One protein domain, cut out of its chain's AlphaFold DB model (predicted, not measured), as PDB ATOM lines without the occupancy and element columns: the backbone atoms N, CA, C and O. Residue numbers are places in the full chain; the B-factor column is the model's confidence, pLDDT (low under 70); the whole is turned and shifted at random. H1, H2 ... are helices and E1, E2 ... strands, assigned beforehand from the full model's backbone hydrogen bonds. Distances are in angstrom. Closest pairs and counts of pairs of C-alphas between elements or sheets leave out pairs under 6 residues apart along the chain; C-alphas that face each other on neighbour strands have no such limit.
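This is residues 180 to 208 and 215 to 299 of the 549 residues of an uncharacterized protein of Symbiodinium microadriaticum (UniProt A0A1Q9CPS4). A short two-stranded antiparallel ribbon, E1 and E2, and the helix H7 near the domain's middle form a small core, with H4 packed on H7 and with H5 and H6 meeting at a corner. The short helices H1, H2 and H3 are strung out one after another and touch no other helix. The printed part has 114 residues, with seven named helices and two named strands in the order H1 H2 H3 H4 E1 H5 H6 H7 E2, and its class is mostly helix. It is compact, with a radius of gyration of the C-alphas of 14.4 A and spans of 42 by 34 by 30 A.

E1 is residues 237 to 240, and E2, residues 286 to 290, is 12.5 A long and ends at C-alpha 290 (234.208, 206.500, 174.669). H7, residues 274 to 282, is 13.1 A long, H4, residues 223 to 231, 12.8 A, and H5, residues 250 to 258, 13.0 A. H6 is residues 264 to 269, H2 192 to 196 and H3 202 to 205. H1, residues 183 to 188, begins at C-alpha 183 (222.410, 178.361, 164.020).

E1 and E2 are antiparallel at 153 degrees, with N 237 and O 290 2.8 A apart, within hydrogen-bond range. The closest C-alphas of H7 and E2, Asp 280 and Ile 286, are 5.5 A apart; those of H6 and E1, Val 264 and Ile 238, 6.6 A. H4 and H7 touch at a steep tilt of 57 degrees, opposite ways, closest at C-alphas 225 and 278, 6.0 A. H5 and H6 only just touch, with 3 pairs of C-alphas within 8 A, and only at the corner by their link, closest at C-alphas 258 and 267, 5.0 A. H3 and H7 are close but not clearly touching, C-alphas 204 and 282 being 6.9 A apart. H1 and H2 are apart, as are H2 and H3. Every O i to N i+4 pair is within hydrogen-bond range in H1, H2, H4 and H6, against 3 of 5 in H5 and 4 of 5 in H7; H3 is too short for such a pair.

The C-alphas of Glu 184 and Asp 299, the two farthest apart, are 43.0 A from each other. Residues 209 to 214 are not printed, and C-alphas 208 and 215 are 18.0 A apart across the cut. Of the links printed whole, none is long. Confidence is under 70 at residues 208, 215 to 219 and 299.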
ATOM      1  N   LYS A 180     217.227 185.516 159.554       92.50
ATOM      2  CA  LYS A 180     217.983 185.206 158.327       92.50
ATOM      3  C   LYS A 180     219.234 184.359 158.583       92.50
ATOM      4  O   LYS A 180     219.706 183.679 157.684       92.50
ATOM      5  N   MET A 181     219.790 184.425 159.793       94.94
ATOM      6  CA  MET A 181     221.018 183.722 160.165       94.94
ATOM      7  C   MET A 181     220.715 182.297 160.647       94.94
ATOM      8  O   MET A 181     219.813 182.093 161.464       94.94
ATOM      9  N   THR A 182     221.508 181.326 160.189       95.31
ATOM     10  CA  THR A 182     221.441 179.931 160.649       95.31
ATOM     11  C   THR A 182     222.140 179.744 161.999       95.31
ATOM     12  O   THR A 182     222.973 180.553 162.423       95.31
ATOM     13  N   LYS A 183     221.813 178.659 162.709       94.50
ATOM     14  CA  LYS A 183     222.410 178.361 164.020       94.50
ATOM     15  C   LYS A 183     223.898 178.024 163.896       94.50
ATOM     16  O   LYS A 183     224.668 178.323 164.807       94.50
ATOM     17  N   GLU A 184     224.297 177.444 162.772       95.38
ATOM     18  CA  GLU A 184     225.668 177.083 162.420       95.38
ATOM     19  C   GLU A 184     226.517 178.343 162.248       95.38
ATOM     20  O   GLU A 184     227.575 178.458 162.865       95.38
ATOM     21  N   THR A 185     226.018 179.332 161.498       95.31
ATOM     22  CA  THR A 185     226.682 180.635 161.352       95.31
ATOM     23  C   THR A 185     226.769 181.356 162.690       95.31
ATOM     24  O   THR A 185     227.843 181.817 163.062       95.31
ATOM     25  N   TRP A 186     225.685 181.377 163.472       96.12
ATOM     26  CA  TRP A 186     225.691 181.974 164.811       96.12
ATOM     27  C   TRP A 186     226.755 181.355 165.730       96.12
ATOM     28  O   TRP A 186     227.461 182.085 166.424       96.12
ATOM     29  N   ARG A 187     226.919 180.024 165.710       95.75
ATOM     30  CA  ARG A 187     227.921 179.308 166.519       95.75
ATOM     31  C   ARG A 187     229.357 179.741 166.217       95.75
ATOM     32  O   ARG A 187     230.153 179.775 167.152       95.75
ATOM     33  N   LYS A 188     229.674 180.135 164.977       95.75
ATOM     34  CA  LYS A 188     231.006 180.663 164.622       95.75
ATOM     35  C   LYS A 188     231.351 181.935 165.413       95.75
ATOM     36  O   LYS A 188     232.485 182.098 165.843       95.75
ATOM     37  N   TYR A 189     230.354 182.770 165.717       93.88
ATOM     38  CA  TYR A 189     230.506 183.979 166.543       93.88
ATOM     39  C   TYR A 189     230.482 183.707 168.058       93.88
ATOM     40  O   TYR A 189     230.602 184.634 168.863       93.88
ATOM     41  N   GLN A 190     230.316 182.448 168.480       95.00
ATOM     42  CA  GLN A 190     230.326 182.024 169.887       95.00
ATOM     43  C   GLN A 190     231.656 181.382 170.322       95.00
ATOM     44  O   GLN A 190     231.693 180.726 171.374       95.00
ATOM     45  N   SER A 191     232.721 181.595 169.535       94.06
ATOM     46  CA  SER A 191     234.085 181.119 169.798       94.06
ATOM     47  C   SER A 191     234.675 181.684 171.099       94.06
ATOM     48  O   SER A 191     234.173 182.671 171.644       94.06
ATOM     49  N   ALA A 192     235.738 181.047 171.601       93.88
ATOM     50  CA  ALA A 192     236.507 181.546 172.744       93.88
ATOM     51  C   ALA A 192     237.073 182.950 172.468       93.88
ATOM     52  O   ALA A 192     236.851 183.851 173.268       93.88
ATOM     53  N   GLU A 193     237.653 183.161 171.285       94.94
ATOM     54  CA  GLU A 193     238.162 184.459 170.814       94.94
ATOM     55  C   GLU A 193     237.108 185.578 170.918       94.94
ATOM     56  O   GLU A 193     237.363 186.650 171.460       94.94
ATOM     57  N   HIS A 194     235.865 185.317 170.491       92.31
ATOM     58  CA  HIS A 194     234.786 186.302 170.619       92.31
ATOM     59  C   HIS A 194     234.381 186.572 172.073       92.31
ATOM     60  O   HIS A 194     233.855 187.645 172.354       92.31
ATOM     61  N   ARG A 195     234.555 185.612 172.990       91.88
ATOM     62  CA  ARG A 195     234.291 185.819 174.425       91.88
ATOM     63  C   ARG A 195     235.414 186.606 175.085       91.88
ATOM     64  O   ARG A 195     235.133 187.409 175.963       91.88
ATOM     65  N   GLU A 196     236.646 186.397 174.647       95.44
ATOM     66  CA  GLU A 196     237.820 187.120 175.128       95.44
ATOM     67  C   GLU A 196     237.813 188.579 174.662       95.44
ATOM     68  O   GLU A 196     237.988 189.487 175.467       95.44
ATOM     69  N   ALA A 197     237.475 188.837 173.394       95.94
ATOM     70  CA  ALA A 197     237.328 190.195 172.860       95.94
ATOM     71  C   ALA A 197     236.138 190.980 173.464       95.94
ATOM     72  O   ALA A 197     236.031 192.209 173.310       95.94
ATOM     73  N   TRP A 198     235.227 190.260 174.126       96.44
ATOM     74  CA  TRP A 198     233.995 190.772 174.714       96.44
ATOM     75  C   TRP A 198     233.729 190.160 176.096       96.44
ATOM     76  O   TRP A 198     232.739 189.435 176.282       96.44
ATOM     77  N   PRO A 199     234.605 190.438 177.073       96.19
ATOM     78  CA  PRO A 199     234.488 189.849 178.390       96.19
ATOM     79  C   PRO A 199     233.227 190.367 179.084       96.19
ATOM     80  O   PRO A 199     232.761 191.490 178.857       96.19
ATOM     81  N   LYS A 200     232.667 189.536 179.961       95.62
ATOM     82  CA  LYS A 200     231.643 190.003 180.898       95.62
ATOM     83  C   LYS A 200     232.292 190.967 181.900       95.62
ATOM     84  O   LYS A 200     233.469 190.793 182.204       95.62
ATOM     85  N   PRO A 201     231.544 191.930 182.459       94.19
ATOM     86  CA  PRO A 201     232.061 192.785 183.521       94.19
ATOM     87  C   PRO A 201     232.559 191.962 184.717       94.19
ATOM     88  O   PRO A 201     231.877 191.020 185.119       94.19
ATOM     89  N   ASP A 202     233.681 192.348 185.328       93.38
ATOM     90  CA  ASP A 202     234.341 191.573 186.399       93.38
ATOM     91  C   ASP A 202     233.411 191.249 187.569       93.38
ATOM     92  O   ASP A 202     233.411 190.140 188.099       93.38
ATOM     93  N   TYR A 203     232.522 192.186 187.917       87.69
ATOM     94  CA  TYR A 203     231.552 191.996 188.996       87.69
ATOM     95  C   TYR A 203     230.556 190.858 188.728       87.69
ATOM     96  O   TYR A 203     229.859 190.440 189.645       87.69
ATOM     97  N   MET A 204     230.453 190.344 187.499       91.00
ATOM     98  CA  MET A 204     229.635 189.170 187.183       91.00
ATOM     99  C   MET A 204     230.253 187.858 187.678       91.00
ATOM    100  O   MET A 204     229.534 186.862 187.744       91.00
ATOM    101  N   GLN A 205     231.543 187.854 188.029       88.19
ATOM    102  CA  GLN A 205     232.224 186.706 188.636       88.19
ATOM    103  C   GLN A 205     231.853 186.533 190.115       88.19
ATOM    104  O   GLN A 205     231.965 185.437 190.653       88.19
ATOM    105  N   GLU A 206     231.358 187.593 190.768       84.31
ATOM    106  CA  GLU A 206     230.906 187.529 192.158       84.31
ATOM    107  C   GLU A 206     229.711 186.562 192.264       84.31
ATOM    108  O   GLU A 206     228.660 186.788 191.646       84.31
ATOM    109  N   THR A 207     229.853 185.496 193.054       77.81
ATOM    110  CA  THR A 207     228.762 184.581 193.408       77.81
ATOM    111  C   THR A 207     227.772 185.292 194.321       77.81
ATOM    112  O   THR A 207     228.101 185.661 195.446       77.81
ATOM    113  N   ILE A 208     226.543 185.483 193.841       65.88
ATOM    114  CA  ILE A 208     225.440 185.999 194.654       65.88
ATOM    115  C   ILE A 208     224.589 184.801 195.069       65.88
ATOM    116  O   ILE A 208     224.095 184.070 194.210       65.88
ATOM    117  N   ASP A 215     208.843 189.750 197.073       36.09
ATOM    118  CA  ASP A 215     208.242 191.038 196.679       36.09
ATOM    119  C   ASP A 215     209.143 191.931 195.787       36.09
ATOM    120  O   ASP A 215     209.045 193.157 195.810       36.09
ATOM    121  N   GLY A 216     210.027 191.347 194.963       42.12
ATOM    122  CA  GLY A 216     210.777 192.100 193.933       42.12
ATOM    123  C   GLY A 216     212.160 192.629 194.346       42.12
ATOM    124  O   GLY A 216     212.632 193.643 193.822       42.12
ATOM    125  N   GLY A 217     212.822 191.949 195.282       41.91
ATOM    126  CA  GLY A 217     214.214 192.215 195.651       41.91
ATOM    127  C   GLY A 217     215.199 191.531 194.700       41.91
ATOM    128  O   GLY A 217     215.059 190.350 194.402       41.91
ATOM    129  N   GLN A 218     216.189 192.317 194.268       49.09
ATOM    130  CA  GLN A 218     217.017 192.172 193.065       49.09
ATOM    131  C   GLN A 218     216.199 192.359 191.777       49.09
ATOM    132  O   GLN A 218     215.269 191.617 191.473       49.09
ATOM    133  N   GLY A 219     216.506 193.424 191.028       54.34
ATOM    134  CA  GLY A 219     215.951 193.596 189.685       54.34
ATOM    135  C   GLY A 219     216.357 192.424 188.786       54.34
ATOM    136  O   GLY A 219     217.130 191.558 189.179       54.34
ATOM    137  N   ALA A 220     215.891 192.401 187.537       76.00
ATOM    138  CA  ALA A 220     216.310 191.364 186.585       76.00
ATOM    139  C   ALA A 220     217.833 191.362 186.283       76.00
ATOM    140  O   ALA A 220     218.292 190.468 185.580       76.00
ATOM    141  N   TYR A 221     218.571 192.355 186.794       85.06
ATOM    142  CA  TYR A 221     219.998 192.622 186.597       85.06
ATOM    143  C   TYR A 221     220.623 193.116 187.913       85.06
ATOM    144  O   TYR A 221     219.902 193.575 188.808       85.06
ATOM    145  N   ARG A 222     221.953 193.063 188.025       82.38
ATOM    146  CA  ARG A 222     222.714 193.538 189.190       82.38
ATOM    147  C   ARG A 222     222.588 195.055 189.346       82.38
ATOM    148  O   ARG A 222     222.539 195.798 188.367       82.38
ATOM    149  N   ASP A 223     222.609 195.549 190.583       77.94
ATOM    150  CA  ASP A 223     222.492 196.993 190.849       77.94
ATOM    151  C   ASP A 223     223.616 197.796 190.175       77.94
ATOM    152  O   ASP A 223     223.357 198.824 189.546       77.94
ATOM    153  N   ARG A 224     224.839 197.248 190.157       82.69
ATOM    154  CA  ARG A 224     225.992 197.835 189.455       82.69
ATOM    155  C   ARG A 224     225.762 197.978 187.945       82.69
ATOM    156  O   ARG A 224     226.250 198.924 187.332       82.69
ATOM    157  N   THR A 225     224.986 197.082 187.335       90.94
ATOM    158  CA  THR A 225     224.578 197.191 185.928       90.94
ATOM    159  C   THR A 225     223.673 198.393 185.719       90.94
ATOM    160  O   THR A 225     223.894 199.170 184.791       90.94
ATOM    161  N   TYR A 226     222.681 198.588 186.593       86.38
ATOM    162  CA  TYR A 226     221.813 199.760 186.518       86.38
ATOM    163  C   TYR A 226     222.603 201.053 186.704       86.38
ATOM    164  O   TYR A 226     222.405 201.976 185.917       86.38
ATOM    165  N   GLU A 227     223.512 201.118 187.678       85.88
ATOM    166  CA  GLU A 227     224.381 202.281 187.901       85.88
ATOM    167  C   GLU A 227     225.181 202.640 186.644       85.88
ATOM    168  O   GLU A 227     225.190 203.791 186.224       85.88
ATOM    169  N   ILE A 228     225.798 201.653 185.990       93.00
ATOM    170  CA  ILE A 228     226.621 201.890 184.799       93.00
ATOM    171  C   ILE A 228     225.761 202.307 183.603       93.00
ATOM    172  O   ILE A 228     226.014 203.345 182.992       93.00
ATOM    173  N   VAL A 229     224.727 201.531 183.275       94.56
ATOM    174  CA  VAL A 229     223.901 201.765 182.079       94.56
ATOM    175  C   VAL A 229     223.145 203.092 182.168       94.56
ATOM    176  O   VAL A 229     222.976 203.783 181.167       94.56
ATOM    177  N   THR A 230     222.711 203.498 183.364       91.88
ATOM    178  CA  THR A 230     221.993 204.773 183.545       91.88
ATOM    179  C   THR A 230     222.900 206.001 183.514       91.88
ATOM    180  O   THR A 230     222.392 207.115 183.396       91.88
ATOM    181  N   ARG A 231     224.226 205.837 183.553       93.19
ATOM    182  CA  ARG A 231     225.170 206.934 183.294       93.19
ATOM    183  C   ARG A 231     225.312 207.240 181.807       93.19
ATOM    184  O   ARG A 231     225.724 208.344 181.455       93.19
ATOM    185  N   TRP A 232     224.942 206.312 180.926       96.31
ATOM    186  CA  TRP A 232     225.095 206.508 179.489       96.31
ATOM    187  C   TRP A 232     224.185 207.626 178.968       96.31
ATOM    188  O   TRP A 232     222.987 207.696 179.261       96.31
ATOM    189  N   THR A 233     224.765 208.532 178.191       94.69
ATOM    190  CA  THR A 233     224.076 209.615 177.486       94.69
ATOM    191  C   THR A 233     223.779 209.196 176.050       94.69
ATOM    192  O   THR A 233     224.300 208.198 175.564       94.69
ATOM    193  N   GLN A 234     222.993 209.985 175.315       96.69
ATOM    194  CA  GLN A 234     222.792 209.748 173.881       96.69
ATOM    195  C   GLN A 234     224.099 209.798 173.057       96.69
ATOM    196  O   GLN A 234     224.150 209.214 171.970       96.69
ATOM    197  N   HIS A 235     225.141 210.463 173.575       97.38
ATOM    198  CA  HIS A 235     226.448 210.640 172.936       97.38
ATOM    199  C   HIS A 235     227.486 209.598 173.378       97.38
ATOM    200  O   HIS A 235     228.559 209.531 172.777       97.38
ATOM    201  N   THR A 236     227.175 208.750 174.368       98.19
ATOM    202  CA  THR A 236     228.047 207.632 174.755       98.19
ATOM    203  C   THR A 236     228.293 206.740 173.542       98.19
ATOM    204  O   THR A 236     227.344 206.208 172.948       98.19
ATOM    205  N   LYS A 237     229.566 206.580 173.168       98.50
ATOM    206  CA  LYS A 237     230.001 205.721 172.068       98.50
ATOM    207  C   LYS A 237     230.032 204.279 172.552       98.50
ATOM    208  O   LYS A 237     230.623 203.965 173.585       98.50
ATOM    209  N   ILE A 238     229.401 203.398 171.793       98.50
ATOM    210  CA  ILE A 238     229.236 201.983 172.127       98.50
ATOM    211  C   ILE A 238     229.610 201.118 170.931       98.50
ATOM    212  O   ILE A 238     229.489 201.538 169.781       98.50
ATOM    213  N   ALA A 239     230.040 199.898 171.218       98.38
ATOM    214  CA  ALA A 239     230.220 198.850 170.231       98.38
ATOM    215  C   ALA A 239     229.458 197.606 170.691       98.38
ATOM    216  O   ALA A 239     229.433 197.308 171.888       98.38
ATOM    217  N   TYR A 240     228.862 196.881 169.748       98.31
ATOM    218  CA  TYR A 240     228.165 195.624 170.010       98.31
ATOM    219  C   TYR A 240     228.941 194.432 169.467       98.31
ATOM    220  O   TYR A 240     229.560 194.502 168.404       98.31
ATOM    221  N   ARG A 241     228.844 193.309 170.176       97.38
ATOM    222  CA  ARG A 241     229.384 192.030 169.734       97.38
ATOM    223  C   ARG A 241     228.593 191.530 168.519       97.38
ATOM    224  O   ARG A 241     227.364 191.428 168.607       97.38
ATOM    225  N   PRO A 242     229.237 191.171 167.401       96.44
ATOM    226  CA  PRO A 242     228.532 190.619 166.250       96.44
ATOM    227  C   PRO A 242     227.733 189.363 166.623       96.44
ATOM    228  O   PRO A 242     228.239 188.489 167.327       96.44
ATOM    229  N   HIS A 243     226.476 189.290 166.176       95.75
ATOM    230  CA  HIS A 243     225.629 188.093 166.271       95.75
ATOM    231  C   HIS A 243     225.547 187.457 167.670       95.75
ATOM    232  O   HIS A 243     225.550 186.237 167.833       95.75
ATOM    233  N   ALA A 244     225.472 188.279 168.718       96.25
ATOM    234  CA  ALA A 244     225.564 187.791 170.091       96.25
ATOM    235  C   ALA A 244     224.335 186.987 170.563       96.25
ATOM    236  O   ALA A 244     224.454 186.119 171.427       96.25
ATOM    237  N   LYS A 245     223.148 187.237 169.996       95.81
ATOM    238  CA  LYS A 245     221.892 186.585 170.412       95.81
ATOM    239  C   LYS A 245     221.527 185.422 169.493       95.81
ATOM    240  O   LYS A 245     221.756 185.481 168.294       95.81
ATOM    241  N   ALA A 246     220.917 184.379 170.058       94.50
ATOM    242  CA  ALA A 246     220.586 183.158 169.323       94.50
ATOM    243  C   ALA A 246     219.475 183.366 168.266       94.50
ATOM    244  O   ALA A 246     218.451 184.000 168.579       94.50
ATOM    245  N   PRO A 247     219.631 182.816 167.041       95.62
ATOM    246  CA  PRO A 247     218.672 182.973 165.946       95.62
ATOM    247  C   PRO A 247     217.298 182.393 166.258       95.62
ATOM    248  O   PRO A 247     217.146 181.425 167.000       95.62
ATOM    249  N   GLY A 248     216.273 183.051 165.713       90.25
ATOM    250  CA  GLY A 248     214.861 182.715 165.910       90.25
ATOM    251  C   GLY A 248     214.235 183.246 167.203       90.25
ATOM    252  O   GLY A 248     213.038 183.055 167.428       90.25
ATOM    253  N   SER A 249     215.003 183.941 168.045       91.31
ATOM    254  CA  SER A 249     214.471 184.653 169.208       91.31
ATOM    255  C   SER A 249     213.984 186.061 168.841       91.31
ATOM    256  O   SER A 249     214.512 186.720 167.944       91.31
ATOM    257  N   LYS A 250     212.985 186.575 169.574       90.31
ATOM    258  CA  LYS A 250     212.518 187.966 169.406       90.31
ATOM    259  C   LYS A 250     213.633 188.979 169.673       90.31
ATOM    260  O   LYS A 250     213.713 190.007 169.006       90.31
ATOM    261  N   SER A 251     214.476 188.691 170.661       91.62
ATOM    262  CA  SER A 251     215.592 189.550 171.039       91.62
ATOM    263  C   SER A 251     216.675 189.579 169.963       91.62
ATOM    264  O   SER A 251     217.207 190.655 169.719       91.62
ATOM    265  N   HIS A 252     216.946 188.468 169.267       95.06
ATOM    266  CA  HIS A 252     217.870 188.461 168.131       95.06
ATOM    267  C   HIS A 252     217.434 189.425 167.033       95.06
ATOM    268  O   HIS A 252     218.254 190.194 166.552       95.06
ATOM    269  N   ILE A 253     216.168 189.408 166.606       94.12
ATOM    270  CA  ILE A 253     215.729 190.259 165.481       94.12
ATOM    271  C   ILE A 253     215.979 191.734 165.772       94.12
ATOM    272  O   ILE A 253     216.450 192.469 164.907       94.12
ATOM    273  N   ARG A 254     215.687 192.164 167.002       95.62
ATOM    274  CA  ARG A 254     215.974 193.535 167.422       95.62
ATOM    275  C   ARG A 254     217.472 193.784 167.516       95.62
ATOM    276  O   ARG A 254     217.926 194.808 167.023       95.62
ATOM    277  N   TYR A 255     218.214 192.846 168.108       97.00
ATOM    278  CA  TYR A 255     219.660 192.952 168.271       97.00
ATOM    279  C   TYR A 255     220.361 193.177 166.939       97.00
ATOM    280  O   TYR A 255     221.093 194.143 166.822       97.00
ATOM    281  N   GLU A 256     220.052 192.394 165.907       97.00
ATOM    282  CA  GLU A 256     220.626 192.573 164.562       97.00
ATOM    283  C   GLU A 256     220.344 193.949 163.942       97.00
ATOM    284  O   GLU A 256     221.070 194.409 163.058       97.00
ATOM    285  N   LYS A 257     219.275 194.621 164.384       97.12
ATOM    286  CA  LYS A 257     218.964 195.981 163.955       97.12
ATOM    287  C   LYS A 257     219.788 197.003 164.734       97.12
ATOM    288  O   LYS A 257     220.464 197.818 164.113       97.12
ATOM    289  N   TYR A 258     219.730 196.980 166.066       98.06
ATOM    290  CA  TYR A 258     220.359 198.014 166.891       98.06
ATOM    291  C   TYR A 258     221.854 197.800 167.146       98.06
ATOM    292  O   TYR A 258     222.532 198.761 167.497       98.06
ATOM    293  N   SER A 259     222.393 196.594 166.939       97.69
ATOM    294  CA  SER A 259     223.821 196.289 167.122       97.69
ATOM    295  C   SER A 259     224.726 197.065 166.161       97.69
ATOM    296  O   SER A 259     225.919 197.210 166.399       97.69
ATOM    297  N   LYS A 260     224.148 197.620 165.092       97.88
ATOM    298  CA  LYS A 260     224.822 198.496 164.126       97.88
ATOM    299  C   LYS A 260     225.057 199.915 164.655       97.88
ATOM    300  O   LYS A 260     225.736 200.704 164.002       97.88
ATOM    301  N   ALA A 261     224.462 200.270 165.794       98.12
ATOM    302  CA  ALA A 261     224.624 201.583 166.399       98.12
ATOM    303  C   ALA A 261     226.051 201.803 166.912       98.12
ATOM    304  O   ALA A 261     226.641 200.916 167.526       98.12
ATOM    305  N   LYS A 262     226.553 203.028 166.736       98.44
ATOM    306  CA  LYS A 262     227.839 203.489 167.286       98.44
ATOM    307  C   LYS A 262     227.674 204.345 168.541       98.44
ATOM    308  O   LYS A 262     228.646 204.612 169.241       98.44
ATOM    309  N   THR A 263     226.452 204.792 168.832       98.50
ATOM    310  CA  THR A 263     226.113 205.528 170.056       98.50
ATOM    311  C   THR A 263     224.807 205.030 170.659       98.50
ATOM    312  O   THR A 263     223.961 204.453 169.971       98.50
ATOM    313  N   VAL A 264     224.604 205.297 171.946       97.81
ATOM    314  CA  VAL A 264     223.352 204.975 172.650       97.81
ATOM    315  C   VAL A 264     222.144 205.658 172.002       97.81
ATOM    316  O   VAL A 264     221.105 205.023 171.816       97.81
ATOM    317  N   GLY A 265     222.283 206.917 171.569       96.81
ATOM    318  CA  GLY A 265     221.222 207.626 170.850       96.81
ATOM    319  C   GLY A 265     220.846 206.951 169.524       96.81
ATOM    320  O   GLY A 265     219.665 206.863 169.186       96.81
ATOM    321  N   GLN A 266     221.825 206.415 168.787       98.19
ATOM    322  CA  GLN A 266     221.564 205.632 167.573       98.19
ATOM    323  C   GLN A 266     220.897 204.289 167.889       98.19
ATOM    324  O   GLN A 266     219.964 203.900 167.188       98.19
ATOM    325  N   ALA A 267     221.322 203.602 168.953       98.12
ATOM    326  CA  ALA A 267     220.723 202.333 169.363       98.12
ATOM    327  C   ALA A 267     219.231 202.502 169.694       98.12
ATOM    328  O   ALA A 267     218.407 201.718 169.217       98.12
ATOM    329  N   LEU A 268     218.870 203.574 170.414       96.25
ATOM    330  CA  LEU A 268     217.473 203.936 170.687       96.25
ATOM    331  C   LEU A 268     216.671 204.140 169.397       96.25
ATOM    332  O   LEU A 268     215.608 203.542 169.242       96.25
ATOM    333  N   LYS A 269     217.197 204.919 168.440       97.25
ATOM    334  CA  LYS A 269     216.549 205.140 167.130       97.25
ATOM    335  C   LYS A 269     216.365 203.838 166.344       97.25
ATOM    336  O   LYS A 269     215.376 203.671 165.634       97.25
ATOM    337  N   LEU A 270     217.290 202.889 166.495       97.31
ATOM    338  CA  LEU A 270     217.212 201.564 165.878       97.31
ATOM    339  C   LEU A 270     216.306 200.583 166.640       97.31
ATOM    340  O   LEU A 270     216.061 199.480 166.147       97.31
ATOM    341  N   GLY A 271     215.737 200.993 167.775       95.56
ATOM    342  CA  GLY A 271     214.742 200.230 168.524       95.56
ATOM    343  C   GLY A 271     215.310 199.374 169.655       95.56
ATOM    344  O   GLY A 271     214.645 198.421 170.065       95.56
ATOM    345  N   SER A 272     216.513 199.676 170.161       96.31
ATOM    346  CA  SER A 272     216.968 199.118 171.440       96.31
ATOM    347  C   SER A 272     216.139 199.689 172.588       96.31
ATOM    348  O   SER A 272     215.837 200.884 172.587       96.31
ATOM    349  N   TYR A 273     215.843 198.889 173.607       93.25
ATOM    350  CA  TYR A 273     215.283 199.385 174.862       93.25
ATOM    351  C   TYR A 273     216.364 199.514 175.939       93.25
ATOM    352  O   TYR A 273     217.328 198.752 175.920       93.25
ATOM    353  N   PRO A 274     216.188 200.386 176.950       89.94
ATOM    354  CA  PRO A 274     217.140 200.493 178.060       89.94
ATOM    355  C   PRO A 274     217.417 199.162 178.776       89.94
ATOM    356  O   PRO A 274     218.514 198.919 179.273       89.94
ATOM    357  N   ILE A 275     216.422 198.271 178.806       89.31
ATOM    358  CA  ILE A 275     216.564 196.935 179.390       89.31
ATOM    359  C   ILE A 275     217.438 195.998 178.544       89.31
ATOM    360  O   ILE A 275     218.095 195.119 179.097       89.31
ATOM    361  N   ASP A 276     217.485 196.198 177.219       94.81
ATOM    362  CA  ASP A 276     218.379 195.437 176.347       94.81
ATOM    363  C   ASP A 276     219.838 195.732 176.710       94.81
ATOM    364  O   ASP A 276     220.632 194.804 176.776       94.81
ATOM    365  N   TRP A 277     220.175 196.979 177.053       96.12
ATOM    366  CA  TRP A 277     221.528 197.362 177.470       96.12
ATOM    367  C   TRP A 277     221.970 196.720 178.777       96.12
ATOM    368  O   TRP A 277     223.129 196.348 178.894       96.12
ATOM    369  N   CYS A 278     221.063 196.564 179.746       94.62
ATOM    370  CA  CYS A 278     221.390 195.891 181.003       94.62
ATOM    371  C   CYS A 278     221.778 194.429 180.739       94.62
ATOM    372  O   CYS A 278     222.842 193.980 181.157       94.62
ATOM    373  N   PHE A 279     220.953 193.721 179.959       95.06
ATOM    374  CA  PHE A 279     221.237 192.345 179.559       95.06
ATOM    375  C   PHE A 279     222.520 192.249 178.730       95.06
ATOM    376  O   PHE A 279     223.389 191.431 179.025       95.06
ATOM    377  N   ASP A 280     222.631 193.087 177.700       97.06
ATOM    378  CA  ASP A 280     223.746 193.067 176.766       97.06
ATOM    379  C   ASP A 280     225.056 193.402 177.496       97.06
ATOM    380  O   ASP A 280     226.081 192.801 177.200       97.06
ATOM    381  N   TYR A 281     225.041 194.285 178.498       97.31
ATOM    382  CA  TYR A 281     226.233 194.630 179.273       97.31
ATOM    383  C   TYR A 281     226.689 193.478 180.177       97.31
ATOM    384  O   TYR A 281     227.851 193.088 180.119       97.31
ATOM    385  N   GLU A 282     225.786 192.859 180.946       95.38
ATOM    386  CA  GLU A 282     226.129 191.717 181.815       95.38
ATOM    387  C   GLU A 282     226.644 190.488 181.047       95.38
ATOM    388  O   GLU A 282     227.385 189.667 181.594       95.38
ATOM    389  N   HIS A 283     226.254 190.348 179.779       95.44
ATOM    390  CA  HIS A 283     226.630 189.214 178.932       95.44
ATOM    391  C   HIS A 283     227.830 189.498 178.019       95.44
ATOM    392  O   HIS A 283     228.216 188.608 177.258       95.44
ATOM    393  N   GLY A 284     228.423 190.696 178.085       96.50
ATOM    394  CA  GLY A 284     229.523 191.084 177.197       96.50
ATOM    395  C   GLY A 284     229.071 191.222 175.738       96.50
ATOM    396  O   GLY A 284     229.775 190.857 174.810       96.50
ATOM    397  N   PHE A 285     227.846 191.665 175.484       97.62
ATOM    398  CA  PHE A 285     227.328 191.898 174.130       97.62
ATOM    399  C   PHE A 285     227.467 193.357 173.703       97.62
ATOM    400  O   PHE A 285     227.343 193.664 172.522       97.62
ATOM    401  N   ILE A 286     227.732 194.256 174.646       98.00
ATOM    402  CA  ILE A 286     227.964 195.677 174.405       98.00
ATOM    403  C   ILE A 286     229.119 196.153 175.285       98.00
ATOM    404  O   ILE A 286     229.243 195.730 176.434       98.00
ATOM    405  N   LYS A 287     229.940 197.065 174.766       97.25
ATOM    406  CA  LYS A 287     230.942 197.793 175.547       97.25
ATOM    407  C   LYS A 287     230.928 199.273 175.199       97.25
ATOM    408  O   LYS A 287     230.591 199.655 174.077       97.25
ATOM    409  N   VAL A 288     231.297 200.097 176.171       97.38
ATOM    410  CA  VAL A 288     231.494 201.533 175.973       97.38
ATOM    411  C   VAL A 288     232.895 201.745 175.412       97.38
ATOM    412  O   VAL A 288     233.857 201.202 175.943       97.38
ATOM    413  N   VAL A 289     232.997 202.508 174.328       97.75
ATOM    414  CA  VAL A 289     234.262 202.783 173.622       97.75
ATOM    415  C   VAL A 289     234.646 204.269 173.661       97.75
ATOM    416  O   VAL A 289     235.579 204.684 172.983       97.75
ATOM    417  N   GLY A 290     233.917 205.084 174.431       96.44
ATOM    418  CA  GLY A 290     234.208 206.500 174.669       96.44
ATOM    419  C   GLY A 290     232.961 207.386 174.616       96.44
ATOM    420  O   GLY A 290     231.836 206.908 174.761       96.44
ATOM    421  N   GLY A 291     233.164 208.678 174.351       95.56
ATOM    422  CA  GLY A 291     232.096 209.685 174.324       95.56
ATOM    423  C   GLY A 291     231.589 210.065 175.717       95.56
ATOM    424  O   GLY A 291     232.145 209.639 176.727       95.56
ATOM    425  N   ASP A 292     230.521 210.860 175.757       94.06
ATOM    426  CA  ASP A 292     230.057 211.470 177.005       94.06
ATOM    427  C   ASP A 292     229.343 210.452 177.888       94.06
ATOM    428  O   ASP A 292     228.355 209.831 177.478       94.06
ATOM    429  N   ILE A 293     229.800 210.319 179.127       95.19
ATOM    430  CA  ILE A 293     229.188 209.503 180.175       95.19
ATOM    431  C   ILE A 293     228.957 210.431 181.362       95.19
ATOM    432  O   ILE A 293     229.831 211.220 181.703       95.19
ATOM    433  N   ARG A 294     227.785 210.355 181.995       87.56
ATOM    434  CA  ARG A 294     227.530 211.136 183.211       87.56
ATOM    435  C   ARG A 294     228.436 210.659 184.338       87.56
ATOM    436  O   ARG A 294     228.697 209.459 184.449       87.56
ATOM    437  N   ASP A 295     228.824 211.559 185.228       80.19
ATOM    438  CA  ASP A 295     229.491 211.171 186.475       80.19
ATOM    439  C   ASP A 295     228.546 210.363 187.370       80.19
ATOM    440  O   ASP A 295     228.929 209.329 187.915       80.19
ATOM    441  N   GLU A 296     227.274 210.765 187.401       75.81
ATOM    442  CA  GLU A 296     226.227 210.154 188.215       75.81
ATOM    443  C   GLU A 296     225.141 209.464 187.357       75.81
ATOM    444  O   GLU A 296     224.770 209.963 186.285       75.81
ATOM    445  N   PRO A 297     224.603 208.313 187.806       82.06
ATOM    446  CA  PRO A 297     223.413 207.676 187.240       82.06
ATOM    447  C   PRO A 297     222.237 208.645 187.033       82.06
ATOM    448  O   PRO A 297     222.022 209.541 187.849       82.06
ATOM    449  N   ILE A 298     221.414 208.435 185.992       76.12
ATOM    450  CA  ILE A 298     220.125 209.144 185.868       76.12
ATOM    451  C   ILE A 298     219.305 208.940 187.146       76.12
ATOM    452  O   ILE A 298     219.145 207.812 187.622       76.12
ATOM    453  N   ASP A 299     218.755 210.043 187.660       66.12
ATOM    454  CA  ASP A 299     217.945 210.082 188.871       66.12
ATOM    455  C   ASP A 299     216.686 209.201 188.734       66.12
ATOM    456  O   ASP A 299     215.638 209.621 188.245       66.12
TER     457      ASP A 299